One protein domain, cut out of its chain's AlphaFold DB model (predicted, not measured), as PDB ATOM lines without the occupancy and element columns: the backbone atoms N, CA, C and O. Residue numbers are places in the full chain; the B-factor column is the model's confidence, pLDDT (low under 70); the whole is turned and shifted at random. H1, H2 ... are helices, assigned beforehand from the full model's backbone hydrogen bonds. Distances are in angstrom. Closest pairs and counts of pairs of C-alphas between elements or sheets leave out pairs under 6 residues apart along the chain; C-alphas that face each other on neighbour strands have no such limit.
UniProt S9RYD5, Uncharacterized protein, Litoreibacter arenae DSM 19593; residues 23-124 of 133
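What this domain is: This is residues 23 to 124 of the 133 residues of an uncharacterized protein of Litoreibacter arenae DSM 19593 (UniProt S9RYD5). H2 runs through the middle, with the longest helix, H1, folded against it and H5 crossing it; H6 lies along another side, and H3 and H4 lie near opposite ends of H2. The 102 printed residues hold six named helices, H1 to H6 in order, and no named strand: all helix, compact, radius of gyration of the C-alphas 13.0 A, spans 37 by 29 by 29 A.

How they stand to each other: H1, residues 23 to 39, and H2, residues 50 to 63, form a hairpin at a steep tilt of 41 degrees; their closest C-alphas, His 32 and Ala 57, are 4.6 A apart. H5, residues 97 to 109, touches H2, closest C-alphas Thr 59 and Trp 105, 5.3 A. With 3 pairs of C-alphas within 8 A each, H6, residues 114 to 122, and H4, residues 90 to 95, only just touch H2, and H3, residues 67 to 77, only just touches H5. Every O i to N i+4 pair is within hydrogen-bond range in H2 to H6, 12 of 13 in H1.

Where its parts are: H1 runs 24.7 A from C-alpha 23 at (-26.623, 36.932, -49.051); H6 ends at C-alpha 122, (-41.999, 16.839, -36.066).

The domain as a whole: The printed part has no cut; the H3 to H4 link is long. No printed residue is under 70.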
ATOM      1  N   ALA A  23     -26.709  36.981 -50.505       91.44
ATOM      2  CA  ALA A  23     -26.623  36.932 -49.051       91.44
ATOM      3  C   ALA A  23     -27.930  36.385 -48.467       91.44
ATOM      4  O   ALA A  23     -27.900  35.375 -47.769       91.44
ATOM      5  N   SER A  24     -29.072  36.950 -48.870       94.75
ATOM      6  CA  SER A  24     -30.401  36.470 -48.470       94.75
ATOM      7  C   SER A  24     -30.630  35.007 -48.868       94.75
ATOM      8  O   SER A  24     -31.162  34.212 -48.093       94.75
ATOM      9  N   TYR A  25     -30.200  34.614 -50.074       93.81
ATOM     10  CA  TYR A  25     -30.287  33.227 -50.527       93.81
ATOM     11  C   TYR A  25     -29.445  32.296 -49.643       93.81
ATOM     12  O   TYR A  25     -29.957  31.278 -49.178       93.81
ATOM     13  N   PHE A  26     -28.193  32.658 -49.354       92.75
ATOM     14  CA  PHE A  26     -27.297  31.882 -48.491       92.75
ATOM     15  C   PHE A  26     -27.824  31.736 -47.063       92.75
ATOM     16  O   PHE A  26     -27.843  30.627 -46.534       92.75
ATOM     17  N   GLU A  27     -28.314  32.819 -46.465       95.06
ATOM     18  CA  GLU A  27     -28.938  32.787 -45.139       95.06
ATOM     19  C   GLU A  27     -30.158  31.860 -45.119       95.06
ATOM     20  O   GLU A  27     -30.296  31.036 -44.214       95.06
ATOM     21  N   SER A  28     -31.000  31.915 -46.157       96.31
ATOM     22  CA  SER A  28     -32.147  31.010 -46.279       96.31
ATOM     23  C   SER A  28     -31.717  29.538 -46.388       96.31
ATOM     24  O   SER A  28     -32.337  28.666 -45.784       96.31
ATOM     25  N   VAL A  29     -30.626  29.248 -47.109       94.44
ATOM     26  CA  VAL A  29     -30.081  27.886 -47.228       94.44
ATOM     27  C   VAL A  29     -29.544  27.406 -45.882       94.44
ATOM     28  O   VAL A  29     -29.791  26.268 -45.510       94.44
ATOM     29  N   ILE A  30     -28.893  28.256 -45.086       95.38
ATOM     30  CA  ILE A  30     -28.484  27.865 -43.726       95.38
ATOM     31  C   ILE A  30     -29.696  27.438 -42.889       95.38
ATOM     32  O   ILE A  30     -29.630  26.433 -42.181       95.38
ATOM     33  N   VAL A  31     -30.809  28.171 -42.977       97.75
ATOM     34  CA  VAL A  31     -32.052  27.818 -42.275       97.75
ATOM     35  C   VAL A  31     -32.621  26.485 -42.775       97.75
ATOM     36  O   VAL A  31     -33.078  25.681 -41.959       97.75
ATOM     37  N   HIS A  32     -32.561  26.225 -44.084       97.62
ATOM     38  CA  HIS A  32     -32.939  24.940 -44.678       97.62
ATOM     39  C   HIS A  32     -32.133  23.789 -44.063       97.62
ATOM     40  O   HIS A  32     -32.702  22.875 -43.469       97.62
ATOM     41  N   GLU A  33     -30.804  23.881 -44.108       96.00
ATOM     42  CA  GLU A  33     -29.914  22.825 -43.617       96.00
ATOM     43  C   GLU A  33     -30.046  22.612 -42.101       96.00
ATOM     44  O   GLU A  33     -30.034  21.483 -41.610       96.00
ATOM     45  N   LEU A  34     -30.234  23.690 -41.331       96.88
ATOM     46  CA  LEU A  34     -30.481  23.591 -39.892       96.88
ATOM     47  C   LEU A  34     -31.811  22.889 -39.586       96.88
ATOM     48  O   LEU A  34     -31.931  22.198 -38.574       96.88
ATOM     49  N   SER A  35     -32.806  23.037 -40.459       97.00
ATOM     50  CA  SER A  35     -34.106  22.388 -40.288       97.00
ATOM     51  C   SER A  35     -34.010  20.866 -40.398       97.00
ATOM     52  O   SER A  35     -34.717  20.173 -39.667       97.00
ATOM     53  N   HIS A  36     -33.088  20.332 -41.208       97.00
ATOM     54  CA  HIS A  36     -32.814  18.893 -41.225       97.00
ATOM     55  C   HIS A  36     -32.294  18.388 -39.877       97.00
ATOM     56  O   HIS A  36     -32.726  17.339 -39.407       97.00
ATOM     57  N   ALA A  37     -31.431  19.155 -39.202       95.00
ATOM     58  CA  ALA A  37     -30.941  18.788 -37.872       95.00
ATOM     59  C   ALA A  37     -32.060  18.786 -36.814       95.00
ATOM     60  O   ALA A  37     -32.031  17.988 -35.881       95.00
ATOM     61  N   ILE A  38     -33.065  19.655 -36.961       91.75
ATOM     62  CA  ILE A  38     -34.262  19.642 -36.105       91.75
ATOM     63  C   ILE A  38     -35.119  18.400 -36.393       91.75
ATOM     64  O   ILE A  38     -35.670  17.807 -35.465       91.75
ATOM     65  N   PHE A  39     -35.230  18.009 -37.663       95.19
ATOM     66  CA  PHE A  39     -36.014  16.854 -38.095       95.19
ATOM     67  C   PHE A  39     -35.359  15.506 -37.752       95.19
ATOM     68  O   PHE A  39     -36.060  14.508 -37.647       95.19
ATOM     69  N   ASP A  40     -34.044  15.450 -37.531       92.62
ATOM     70  CA  ASP A  40     -33.304  14.201 -37.264       92.62
ATOM     71  C   ASP A  40     -33.864  13.394 -36.071       92.62
ATOM     72  O   ASP A  40     -33.828  12.166 -36.054       92.62
ATOM     73  N   ALA A  41     -34.463  14.076 -35.090       88.69
ATOM     74  CA  ALA A  41     -35.105  13.448 -33.933       88.69
ATOM     75  C   ALA A  41     -36.567  13.007 -34.173       88.69
ATOM     76  O   ALA A  41     -37.200  12.453 -33.270       88.69
ATOM     77  N   THR A  42     -37.140  13.281 -35.348       92.00
ATOM     78  CA  THR A  42     -38.534  12.971 -35.673       92.00
ATOM     79  C   THR A  42     -38.711  11.472 -35.941       92.00
ATOM     80  O   THR A  42     -38.028  10.916 -36.800       92.00
ATOM     81  N   PRO A  43     -39.661  10.793 -35.264       91.19
ATOM     82  CA  PRO A  43     -39.966   9.397 -35.557       91.19
ATOM     83  C   PRO A  43     -40.432   9.215 -37.007       91.19
ATOM     84  O   PRO A  43     -41.428   9.810 -37.421       91.19
ATOM     85  N   CYS A  44     -39.742   8.352 -37.753       90.81
ATOM     86  CA  CYS A  44     -40.138   7.940 -39.094       90.81
ATOM     87  C   CYS A  44     -40.579   6.468 -39.073       90.81
ATOM     88  O   CYS A  44     -39.772   5.611 -38.713       90.81
ATOM     89  N   PRO A  45     -41.836   6.150 -39.432       90.50
ATOM     90  CA  PRO A  45     -42.312   4.768 -39.454       90.50
ATOM     91  C   PRO A  45     -41.903   3.994 -40.717       90.50
ATOM     92  O   PRO A  45     -42.251   2.825 -40.821       90.50
ATOM     93  N   PHE A  46     -41.211   4.630 -41.666       88.75
ATOM     94  CA  PHE A  46     -40.773   4.047 -42.937       88.75
ATOM     95  C   PHE A  46     -39.240   3.998 -43.016       88.75
ATOM     96  O   PHE A  46     -38.556   4.631 -42.214       88.75
ATOM     97  N   ASP A  47     -38.701   3.353 -44.057       85.94
ATOM     98  CA  ASP A  47     -37.259   3.376 -44.366       85.94
ATOM     99  C   ASP A  47     -36.711   4.801 -44.561       85.94
ATOM    100  O   ASP A  47     -35.533   5.071 -44.326       85.94
ATOM    101  N   SER A  48     -37.558   5.727 -45.022       87.56
ATOM    102  CA  SER A  48     -37.209   7.132 -45.201       87.56
ATOM    103  C   SER A  48     -38.445   8.028 -45.136       87.56
ATOM    104  O   SER A  48     -39.467   7.728 -45.751       87.56
ATOM    105  N   CYS A  49     -38.322   9.160 -44.437       93.81
ATOM    106  CA  CYS A  49     -39.324  10.228 -44.391       93.81
ATOM    107  C   CYS A  49     -38.819  11.493 -45.095       93.81
ATOM    108  O   CYS A  49     -38.906  12.604 -44.566       93.81
ATOM    109  N   ILE A  50     -38.193  11.317 -46.260       94.50
ATOM    110  CA  ILE A  50     -37.517  12.407 -46.963       94.50
ATOM    111  C   ILE A  50     -38.485  13.507 -47.402       94.50
ATOM    112  O   ILE A  50     -38.139  14.680 -47.307       94.50
ATOM    113  N   ALA A  51     -39.713  13.174 -47.817       95.69
ATOM    114  CA  ALA A  51     -40.684  14.191 -48.202       95.69
ATOM    115  C   ALA A  51     -41.101  15.035 -46.994       95.69
ATOM    116  O   ALA A  51     -41.213  16.254 -47.115       95.69
ATOM    117  N   ALA A  52     -41.297  14.419 -45.825       96.12
ATOM    118  CA  ALA A  52     -41.584  15.150 -44.594       96.12
ATOM    119  C   ALA A  52     -40.398  16.017 -44.136       96.12
ATOM    120  O   ALA A  52     -40.611  17.175 -43.771       96.12
ATOM    121  N   ASN A  53     -39.171  15.493 -44.209       96.88
ATOM    122  CA  ASN A  53     -37.950  16.226 -43.865       96.88
ATOM    123  C   ASN A  53     -37.791  17.486 -44.733       96.88
ATOM    124  O   ASN A  53     -37.679  18.604 -44.231       96.88
ATOM    125  N   GLU A  54     -37.891  17.320 -46.050       97.56
ATOM    126  CA  GLU A  54     -37.776  18.409 -47.022       97.56
ATOM    127  C   GLU A  54     -38.947  19.388 -46.945       97.56
ATOM    128  O   GLU A  54     -38.768  20.594 -47.104       97.56
ATOM    129  N   TYR A  55     -40.162  18.907 -46.658       98.00
ATOM    130  CA  TYR A  55     -41.301  19.790 -46.424       98.00
ATOM    131  C   TYR A  55     -41.011  20.751 -45.266       98.00
ATOM    132  O   TYR A  55     -41.253  21.954 -45.389       98.00
ATOM    133  N   VAL A  56     -40.476  20.244 -44.149       97.94
ATOM    134  CA  VAL A  56     -40.081  21.089 -43.014       97.94
ATOM    135  C   VAL A  56     -38.968  22.047 -43.435       97.94
ATOM    136  O   VAL A  56     -39.111  23.250 -43.229       97.94
ATOM    137  N   ALA A  57     -37.919  21.558 -44.095       98.31
ATOM    138  CA  ALA A  57     -36.786  22.384 -44.503       98.31
ATOM    139  C   ALA A  57     -37.180  23.538 -45.440       98.31
ATOM    140  O   ALA A  57     -36.911  24.702 -45.131       98.31
ATOM    141  N   TYR A  58     -37.912  23.265 -46.525       98.44
ATOM    142  CA  TYR A  58     -38.380  24.312 -47.437       98.44
ATOM    143  C   TYR A  58     -39.342  25.292 -46.774       98.44
ATOM    144  O   TYR A  58     -39.253  26.500 -46.998       98.44
ATOM    145  N   THR A  59     -40.284  24.806 -45.965       98.31
ATOM    146  CA  THR A  59     -41.267  25.708 -45.356       98.31
ATOM    147  C   THR A  59     -40.642  26.626 -44.316       98.31
ATOM    148  O   THR A  59     -40.994  27.803 -44.281       98.31
ATOM    149  N   VAL A  60     -39.686  26.138 -43.524       98.19
ATOM    150  CA  VAL A  60     -38.953  26.957 -42.551       98.19
ATOM    151  C   VAL A  60     -37.991  27.919 -43.257       98.19
ATOM    152  O   VAL A  60     -37.944  29.092 -42.889       98.19
ATOM    153  N   GLN A  61     -37.322  27.487 -44.333       98.25
ATOM    154  CA  GLN A  61     -36.522  28.364 -45.198       98.25
ATOM    155  C   GLN A  61     -37.341  29.533 -45.763       98.25
ATOM    156  O   GLN A  61     -36.888  30.674 -45.771       98.25
ATOM    157  N   ILE A  62     -38.561  29.279 -46.237       98.38
ATOM    158  CA  ILE A  62     -39.420  30.338 -46.792       98.38
ATOM    159  C   ILE A  62     -40.016  31.198 -45.667       98.38
ATOM    160  O   ILE A  62     -40.205  32.407 -45.824       98.38
ATOM    161  N   MET A  63     -40.262  30.606 -44.497       97.81
ATOM    162  CA  MET A  63     -40.718  31.322 -43.308       97.81
ATOM    163  C   MET A  63     -39.664  32.292 -42.752       97.81
ATOM    164  O   MET A  63     -40.057  33.289 -42.140       97.81
ATOM    165  N   SER A  64     -38.366  32.049 -42.970       97.75
ATOM    166  CA  SER A  64     -37.289  32.945 -42.525       97.75
ATOM    167  C   SER A  64     -37.081  34.168 -43.419       97.75
ATOM    168  O   SER A  64     -36.367  35.084 -43.024       97.75
ATOM    169  N   LEU A  65     -37.692  34.203 -44.607       98.31
ATOM    170  CA  LEU A  65     -37.607  35.349 -45.514       98.31
ATOM    171  C   LEU A  65     -38.332  36.574 -44.946       98.31
ATOM    172  O   LEU A  65     -39.316  36.438 -44.200       98.31
ATOM    173  N   THR A  66     -37.919  37.772 -45.375       98.31
ATOM    174  CA  THR A  66     -38.671  38.997 -45.058       98.31
ATOM    175  C   THR A  66     -40.094  38.926 -45.636       98.31
ATOM    176  O   THR A  66     -40.350  38.152 -46.569       98.31
ATOM    177  N   PRO A  67     -41.056  39.706 -45.110       97.81
ATOM    178  CA  PRO A  67     -42.408  39.748 -45.665       97.81
ATOM    179  C   PRO A  67     -42.437  40.055 -47.170       97.81
ATOM    180  O   PRO A  67     -43.199  39.428 -47.902       97.81
ATOM    181  N   GLU A  68     -41.570  40.953 -47.641       97.88
ATOM    182  CA  GLU A  68     -41.465  41.360 -49.046       97.88
ATOM    183  C   GLU A  68     -40.938  40.214 -49.915       97.88
ATOM    184  O   GLU A  68     -41.555  39.858 -50.916       97.88
ATOM    185  N   GLN A  69     -39.844  39.576 -49.492       98.19
ATOM    186  CA  GLN A  69     -39.262  38.424 -50.186       98.19
ATOM    187  C   GLN A  69     -40.244  37.249 -50.259       98.19
ATOM    188  O   GLN A  69     -40.322  36.538 -51.260       98.19
ATOM    189  N   ARG A  70     -41.021  37.038 -49.196       97.75
ATOM    190  CA  ARG A  70     -42.036  35.985 -49.132       97.75
ATOM    191  C   ARG A  70     -43.235  36.287 -50.025       97.75
ATOM    192  O   ARG A  70     -43.758  35.371 -50.654       97.75
ATOM    193  N   ALA A  71     -43.664  37.547 -50.095       96.81
ATOM    194  CA  ALA A  71     -44.698  37.975 -51.032       96.81
ATOM    195  C   ALA A  71     -44.241  37.760 -52.484       96.81
ATOM    196  O   ALA A  71     -44.983  37.174 -53.270       96.81
ATOM    197  N   GLU A  72     -42.994  38.116 -52.804       97.06
ATOM    198  CA  GLU A  72     -42.404  37.864 -54.123       97.06
ATOM    199  C   GLU A  72     -42.299  36.360 -54.436       97.06
ATOM    200  O   GLU A  72     -42.614  35.933 -55.548       97.06
ATOM    201  N   PHE A  73     -41.932  35.524 -53.456       96.94
ATOM    202  CA  PHE A  73     -41.958  34.067 -53.617       96.94
ATOM    203  C   PHE A  73     -43.357  33.563 -53.998       96.94
ATOM    204  O   PHE A  73     -43.491  32.737 -54.902       96.94
ATOM    205  N   VAL A  74     -44.401  34.052 -53.317       96.06
ATOM    206  CA  VAL A  74     -45.794  33.663 -53.581       96.06
ATOM    207  C   VAL A  74     -46.224  34.103 -54.980       96.06
ATOM    208  O   VAL A  74     -46.749  33.274 -55.723       96.06
ATOM    209  N   GLU A  75     -45.938  35.344 -55.373       94.69
ATOM    210  CA  GLU A  75     -46.239  35.867 -56.713       94.69
ATOM    211  C   GLU A  75     -45.567  35.036 -57.819       94.69
ATOM    212  O   GLU A  75     -46.186  34.694 -58.825       94.69
ATOM    213  N   ARG A  76     -44.310  34.632 -57.606       93.44
ATOM    214  CA  ARG A  76     -43.532  33.826 -58.562       93.44
ATOM    215  C   ARG A  76     -43.830  32.326 -58.503       93.44
ATOM    216  O   ARG A  76     -43.309  31.573 -59.330       93.44
ATOM    217  N   SER A  77     -44.615  31.864 -57.529       91.56
ATOM    218  CA  SER A  77     -44.813  30.431 -57.290       91.56
ATOM    219  C   SER A  77     -45.563  29.748 -58.438       91.56
ATOM    220  O   SER A  77     -45.258  28.599 -58.768       91.56
ATOM    221  N   GLY A  78     -46.515  30.444 -59.069       90.50
ATOM    222  CA  GLY A  78     -47.415  29.855 -60.065       90.50
ATOM    223  C   GLY A  78     -48.260  28.701 -59.507       90.50
ATOM    224  O   GLY A  78     -48.676  27.829 -60.266       90.50
ATOM    225  N   VAL A  79     -48.445  28.644 -58.182       93.12
ATOM    226  CA  VAL A  79     -49.293  27.653 -57.513       93.12
ATOM    227  C   VAL A  79     -50.633  28.303 -57.202       93.12
ATOM    228  O   VAL A  79     -50.762  29.048 -56.232       93.12
ATOM    229  N   ASP A  80     -51.629  27.983 -58.021       89.25
ATOM    230  CA  ASP A  80     -52.997  28.455 -57.843       89.25
ATOM    231  C   ASP A  80     -53.851  27.416 -57.105       89.25
ATOM    232  O   ASP A  80     -53.761  26.210 -57.341       89.25
ATOM    233  N   GLY A  81     -54.740  27.894 -56.234       91.50
ATOM    234  CA  GLY A  81     -55.733  27.061 -55.560       91.50
ATOM    235  C   GLY A  81     -55.218  26.270 -54.353       91.50
ATOM    236  O   GLY A  81     -54.165  26.536 -53.772       91.50
ATOM    237  N   LYS A  82     -56.039  25.314 -53.908       95.69
ATOM    238  CA  LYS A  82     -55.766  24.503 -52.718       95.69
ATOM    239  C   LYS A  82     -54.751  23.412 -53.055       95.69
ATOM    240  O   LYS A  82     -55.007  22.619 -53.952       95.69
ATOM    241  N   VAL A  83     -53.665  23.332 -52.287       96.94
ATOM    242  CA  VAL A  83     -52.677  22.255 -52.428       96.94
ATOM    243  C   VAL A  83     -53.058  21.129 -51.480       96.94
ATOM    244  O   VAL A  83     -53.179  21.325 -50.266       96.94
ATOM    245  N   SER A  84     -53.276  19.941 -52.028       93.81
ATOM    246  CA  SER A  84     -53.525  18.742 -51.234       93.81
ATOM    247  C   SER A  84     -52.214  18.135 -50.727       93.81
ATOM    248  O   SER A  84     -51.148  18.336 -51.305       93.81
ATOM    249  N   ARG A  85     -52.286  17.374 -49.631       91.62
ATOM    250  CA  ARG A  85     -51.112  16.693 -49.063       91.62
ATOM    251  C   ARG A  85     -50.475  15.729 -50.072       91.62
ATOM    252  O   ARG A  85     -49.261  15.645 -50.135       91.62
ATOM    253  N   ASP A  86     -51.284  15.036 -50.869       90.12
ATOM    254  CA  ASP A  86     -50.811  13.973 -51.768       90.12
ATOM    255  C   ASP A  86     -50.033  14.517 -52.984       90.12
ATOM    256  O   ASP A  86     -49.342  13.777 -53.681       90.12
ATOM    257  N   GLU A  87     -50.083  15.831 -53.216       93.81
ATOM    258  CA  GLU A  87     -49.234  16.514 -54.195       93.81
ATOM    259  C   GLU A  87     -47.796  16.739 -53.703       93.81
ATOM    260  O   GLU A  87     -46.946  17.191 -54.475       93.81
ATOM    261  N   LEU A  88     -47.522  16.437 -52.432       95.25
ATOM    262  CA  LEU A  88     -46.223  16.557 -51.782       95.25
ATOM    263  C   LEU A  88     -45.692  15.151 -51.509       95.25
ATOM    264  O   LEU A  88     -46.141  14.466 -50.597       95.25
ATOM    265  N   SER A  89     -44.742  14.711 -52.331       93.94
ATOM    266  CA  SER A  89     -44.146  13.377 -52.235       93.94
ATOM    267  C   SER A  89     -42.681  13.390 -52.654       93.94
ATOM    268  O   SER A  89     -42.238  14.292 -53.372       93.94
ATOM    269  N   ALA A  90     -41.952  12.335 -52.282       93.31
ATOM    270  CA  ALA A  90     -40.563  12.137 -52.689       93.31
ATOM    271  C   ALA A  90     -40.397  12.133 -54.223       93.31
ATOM    272  O   ALA A  90     -39.399  12.620 -54.744       93.31
ATOM    273  N   ILE A  91     -41.395  11.650 -54.976       92.81
ATOM    274  CA  ILE A  91     -41.356  11.663 -56.447       92.81
ATOM    275  C   ILE A  91     -41.293  13.103 -56.968       92.81
ATOM    276  O   ILE A  91     -40.455  13.413 -57.812       92.81
ATOM    277  N   ILE A  92     -42.163  13.985 -56.464       94.19
ATOM    278  CA  ILE A  92     -42.181  15.395 -56.874       94.19
ATOM    279  C   ILE A  92     -40.905  16.103 -56.427       94.19
ATOM    280  O   ILE A  92     -40.335  16.848 -57.217       94.19
ATOM    281  N   LEU A  93     -40.430  15.829 -55.210       94.75
ATOM    282  CA  LEU A  93     -39.163  16.349 -54.698       94.75
ATOM    283  C   LEU A  93     -37.997  16.051 -55.654       94.75
ATOM    284  O   LEU A  93     -37.275  16.967 -56.032       94.75
ATOM    285  N   PHE A  94     -37.831  14.797 -56.081       93.12
ATOM    286  CA  PHE A  94     -36.703  14.411 -56.935       93.12
ATOM    287  C   PHE A  94     -36.857  14.847 -58.396       93.12
ATOM    288  O   PHE A  94     -35.865  15.157 -59.051       93.12
ATOM    289  N   MET A  95     -38.082  14.863 -58.926       94.19
ATOM    290  CA  MET A  95     -38.344  15.215 -60.329       94.19
ATOM    291  C   MET A  95     -38.408  16.728 -60.560       94.19
ATOM    292  O   MET A  95     -38.061  17.210 -61.636       94.19
ATOM    293  N   ALA A  96     -38.915  17.472 -59.578       94.62
ATOM    294  CA  ALA A  96     -39.217  18.892 -59.687       94.62
ATOM    295  C   ALA A  96     -39.062  19.597 -58.321       94.62
ATOM    296  O   ALA A  96     -40.051  20.099 -57.775       94.62
ATOM    297  N   PRO A  97     -37.836  19.693 -57.770       93.75
ATOM    298  CA  PRO A  97     -37.592  20.259 -56.437       93.75
ATOM    299  C   PRO A  97     -38.093  21.705 -56.307       93.75
ATOM    300  O   PRO A  97     -38.717  22.070 -55.312       93.75
ATOM    301  N   THR A  98     -37.944  22.511 -57.364       94.62
ATOM    302  CA  THR A  98     -38.498  23.872 -57.435       94.62
ATOM    303  C   THR A  98     -40.019  23.884 -57.238       94.62
ATOM    304  O   THR A  98     -40.548  24.740 -56.526       94.62
ATOM    305  N   LEU A  99     -40.742  22.946 -57.859       95.56
ATOM    306  CA  LEU A  99     -42.194  22.831 -57.707       95.56
ATOM    307  C   LEU A  99     -42.561  22.321 -56.311       95.56
ATOM    308  O   LEU A  99     -43.514  22.827 -55.722       95.56
ATOM    309  N   PHE A 100     -41.800  21.363 -55.778       97.25
ATOM    310  CA  PHE A 100     -41.988  20.858 -54.422       97.25
ATOM    311  C   PHE A 100     -41.926  21.993 -53.394       97.25
ATOM    312  O   PHE A 100     -42.873  22.165 -52.633       97.25
ATOM    313  N   ALA A 101     -40.884  22.832 -53.437       97.44
ATOM    314  CA  ALA A 101     -40.719  23.971 -52.531       97.44
ATOM    315  C   ALA A 101     -41.913  24.943 -52.579       97.44
ATOM    316  O   ALA A 101     -42.461  25.343 -51.549       97.44
ATOM    317  N   ARG A 102     -42.365  25.286 -53.794       97.31
ATOM    318  CA  ARG A 102     -43.518  26.174 -54.022       97.31
ATOM    319  C   ARG A 102     -44.807  25.583 -53.458       97.31
ATOM    320  O   ARG A 102     -45.537  26.271 -52.745       97.31
ATOM    321  N   LYS A 103     -45.067  24.303 -53.735       97.94
ATOM    322  CA  LYS A 103     -46.240  23.593 -53.211       97.94
ATOM    323  C   LYS A 103     -46.182  23.430 -51.696       97.94
ATOM    324  O   LYS A 103     -47.213  23.584 -51.052       97.94
ATOM    325  N   ALA A 104     -45.011  23.157 -51.122       98.19
ATOM    326  CA  ALA A 104     -44.841  22.988 -49.683       98.19
ATOM    327  C   ALA A 104     -45.228  24.270 -48.936       98.19
ATOM    328  O   ALA A 104     -46.030  24.230 -47.999       98.19
ATOM    329  N   TRP A 105     -44.745  25.422 -49.411       98.31
ATOM    330  CA  TRP A 105     -45.129  26.714 -48.850       98.31
ATOM    331  C   TRP A 105     -46.609  27.036 -49.042       98.31
ATOM    332  O   TRP A 105     -47.272  27.392 -48.073       98.31
ATOM    333  N   ALA A 106     -47.149  26.869 -50.254       98.06
ATOM    334  CA  ALA A 106     -48.571  27.094 -50.515       98.06
ATOM    335  C   ALA A 106     -49.465  26.204 -49.629       98.06
ATOM    336  O   ALA A 106     -50.462  26.656 -49.077       98.06
ATOM    337  N   HIS A 107     -49.082  24.944 -49.430       98.06
ATOM    338  CA  HIS A 107     -49.800  24.013 -48.568       98.06
ATOM    339  C   HIS A 107     -49.753  24.419 -47.084       98.06
ATOM    340  O   HIS A 107     -50.773  24.306 -46.391       98.06
ATOM    341  N   LEU A 108     -48.596  24.878 -46.586       98.19
ATOM    342  CA  LEU A 108     -48.457  25.351 -45.206       98.19
ATOM    343  C   LEU A 108     -49.191  26.675 -44.984       98.19
ATOM    344  O   LEU A 108     -49.858  26.831 -43.966       98.19
ATOM    345  N   SER A 109     -49.096  27.614 -45.925       97.12
ATOM    346  CA  SER A 109     -49.700  28.944 -45.798       97.12
ATOM    347  C   SER A 109     -51.230  28.908 -45.767       97.12
ATOM    348  O   SER A 109     -51.854  29.805 -45.210       97.12
ATOM    349  N   GLN A 110     -51.827  27.827 -46.276       96.38
ATOM    350  CA  GLN A 110     -53.258  27.523 -46.193       96.38
ATOM    351  C   GLN A 110     -53.708  26.983 -44.819       96.38
ATOM    352  O   GLN A 110     -54.868  26.597 -44.671       96.38
ATOM    353  N   ARG A 111     -52.817  26.883 -43.821       96.50
ATOM    354  CA  ARG A 111     -53.151  26.433 -42.458       96.50
ATOM    355  C   ARG A 111     -53.375  27.622 -41.533       96.50
ATOM    356  O   ARG A 111     -52.536  28.517 -41.482       96.50
ATOM    357  N   ASP A 112     -54.433  27.547 -40.726       96.25
ATOM    358  CA  ASP A 112     -54.710  28.539 -39.676       96.25
ATOM    359  C   ASP A 112     -53.577  28.596 -38.634       96.25
ATOM    360  O   ASP A 112     -53.177  29.670 -38.196       96.25
ATOM    361  N   ASP A 113     -53.024  27.432 -38.269       97.44
ATOM    362  CA  ASP A 113     -51.893  27.291 -37.345       97.44
ATOM    363  C   ASP A 113     -50.716  26.579 -38.031       97.44
ATOM    364  O   ASP A 113     -50.592  25.349 -38.010       97.44
ATOM    365  N   GLN A 114     -49.846  27.368 -38.664       97.44
ATOM    366  CA  GLN A 114     -48.672  26.879 -39.395       97.44
ATOM    367  C   GLN A 114     -47.671  26.181 -38.461       97.44
ATOM    368  O   GLN A 114     -47.232  25.065 -38.737       97.44
ATOM    369  N   CYS A 115     -47.345  26.796 -37.322       96.75
ATOM    370  CA  CYS A 115     -46.388  26.243 -36.364       96.75
ATOM    371  C   CYS A 115     -46.923  24.978 -35.681       96.75
ATOM    372  O   CYS A 115     -46.178  24.019 -35.476       96.75
ATOM    373  N   GLY A 116     -48.213  24.939 -35.341       97.69
ATOM    374  CA  GLY A 116     -48.857  23.729 -34.837       97.69
ATOM    375  C   GLY A 116     -48.905  22.617 -35.879       97.69
ATOM    376  O   GLY A 116     -48.722  21.453 -35.520       97.69
ATOM    377  N   TYR A 117     -49.076  22.949 -37.162       97.44
ATOM    378  CA  TYR A 117     -48.970  21.975 -38.248       97.44
ATOM    379  C   TYR A 117     -47.555  21.387 -38.347       97.44
ATOM    380  O   TYR A 117     -47.408  20.166 -38.367       97.44
ATOM    381  N   LEU A 118     -46.516  22.229 -38.313       97.12
ATOM    382  CA  LEU A 118     -45.118  21.778 -38.297       97.12
ATOM    383  C   LEU A 118     -44.808  20.904 -37.076       97.12
ATOM    384  O   LEU A 118     -44.196  19.849 -37.215       97.12
ATOM    385  N   ARG A 119     -45.306  21.262 -35.887       96.25
ATOM    386  CA  ARG A 119     -45.132  20.448 -34.672       96.25
ATOM    387  C   ARG A 119     -45.745  19.051 -34.802       96.25
ATOM    388  O   ARG A 119     -45.178  18.095 -34.283       96.25
ATOM    389  N   LYS A 120     -46.883  18.926 -35.495       95.94
ATOM    390  CA  LYS A 120     -47.518  17.631 -35.791       95.94
ATOM    391  C   LYS A 120     -46.718  16.787 -36.788       95.94
ATOM    392  O   LYS A 120     -46.855  15.573 -36.789       95.94
ATOM    393  N   ILE A 121     -45.910  17.404 -37.645       95.38
ATOM    394  CA  ILE A 121     -44.972  16.665 -38.497       95.38
ATOM    395  C   ILE A 121     -43.790  16.198 -37.646       95.38
ATOM    396  O   ILE A 121     -43.481  15.014 -37.617       95.38
ATOM    397  N   LEU A 122     -43.193  17.113 -36.874       95.12
ATOM    398  CA  LEU A 122     -41.999  16.839 -36.066       95.12
ATOM    399  C   LEU A 122     -42.205  15.783 -34.969       95.12
ATOM    400  O   LEU A 122     -41.237  15.181 -34.511       95.12
ATOM    401  N   ASN A 123     -43.446  15.548 -34.542       94.50
ATOM    402  CA  ASN A 123     -43.787  14.496 -33.583       94.50
ATOM    403  C   ASN A 123     -44.311  13.201 -34.243       94.50
ATOM    404  O   ASN A 123     -44.794  12.322 -33.531       94.50
ATOM    405  N   GLY A 124     -44.266  13.098 -35.576       90.38
ATOM    406  CA  GLY A 124     -44.699  11.920 -36.333       90.38
ATOM    407  C   GLY A 124     -46.217  11.750 -36.488       90.38
ATOM    408  O   GLY A 124     -46.662  10.716 -36.978       90.38
TER     409      GLY A 124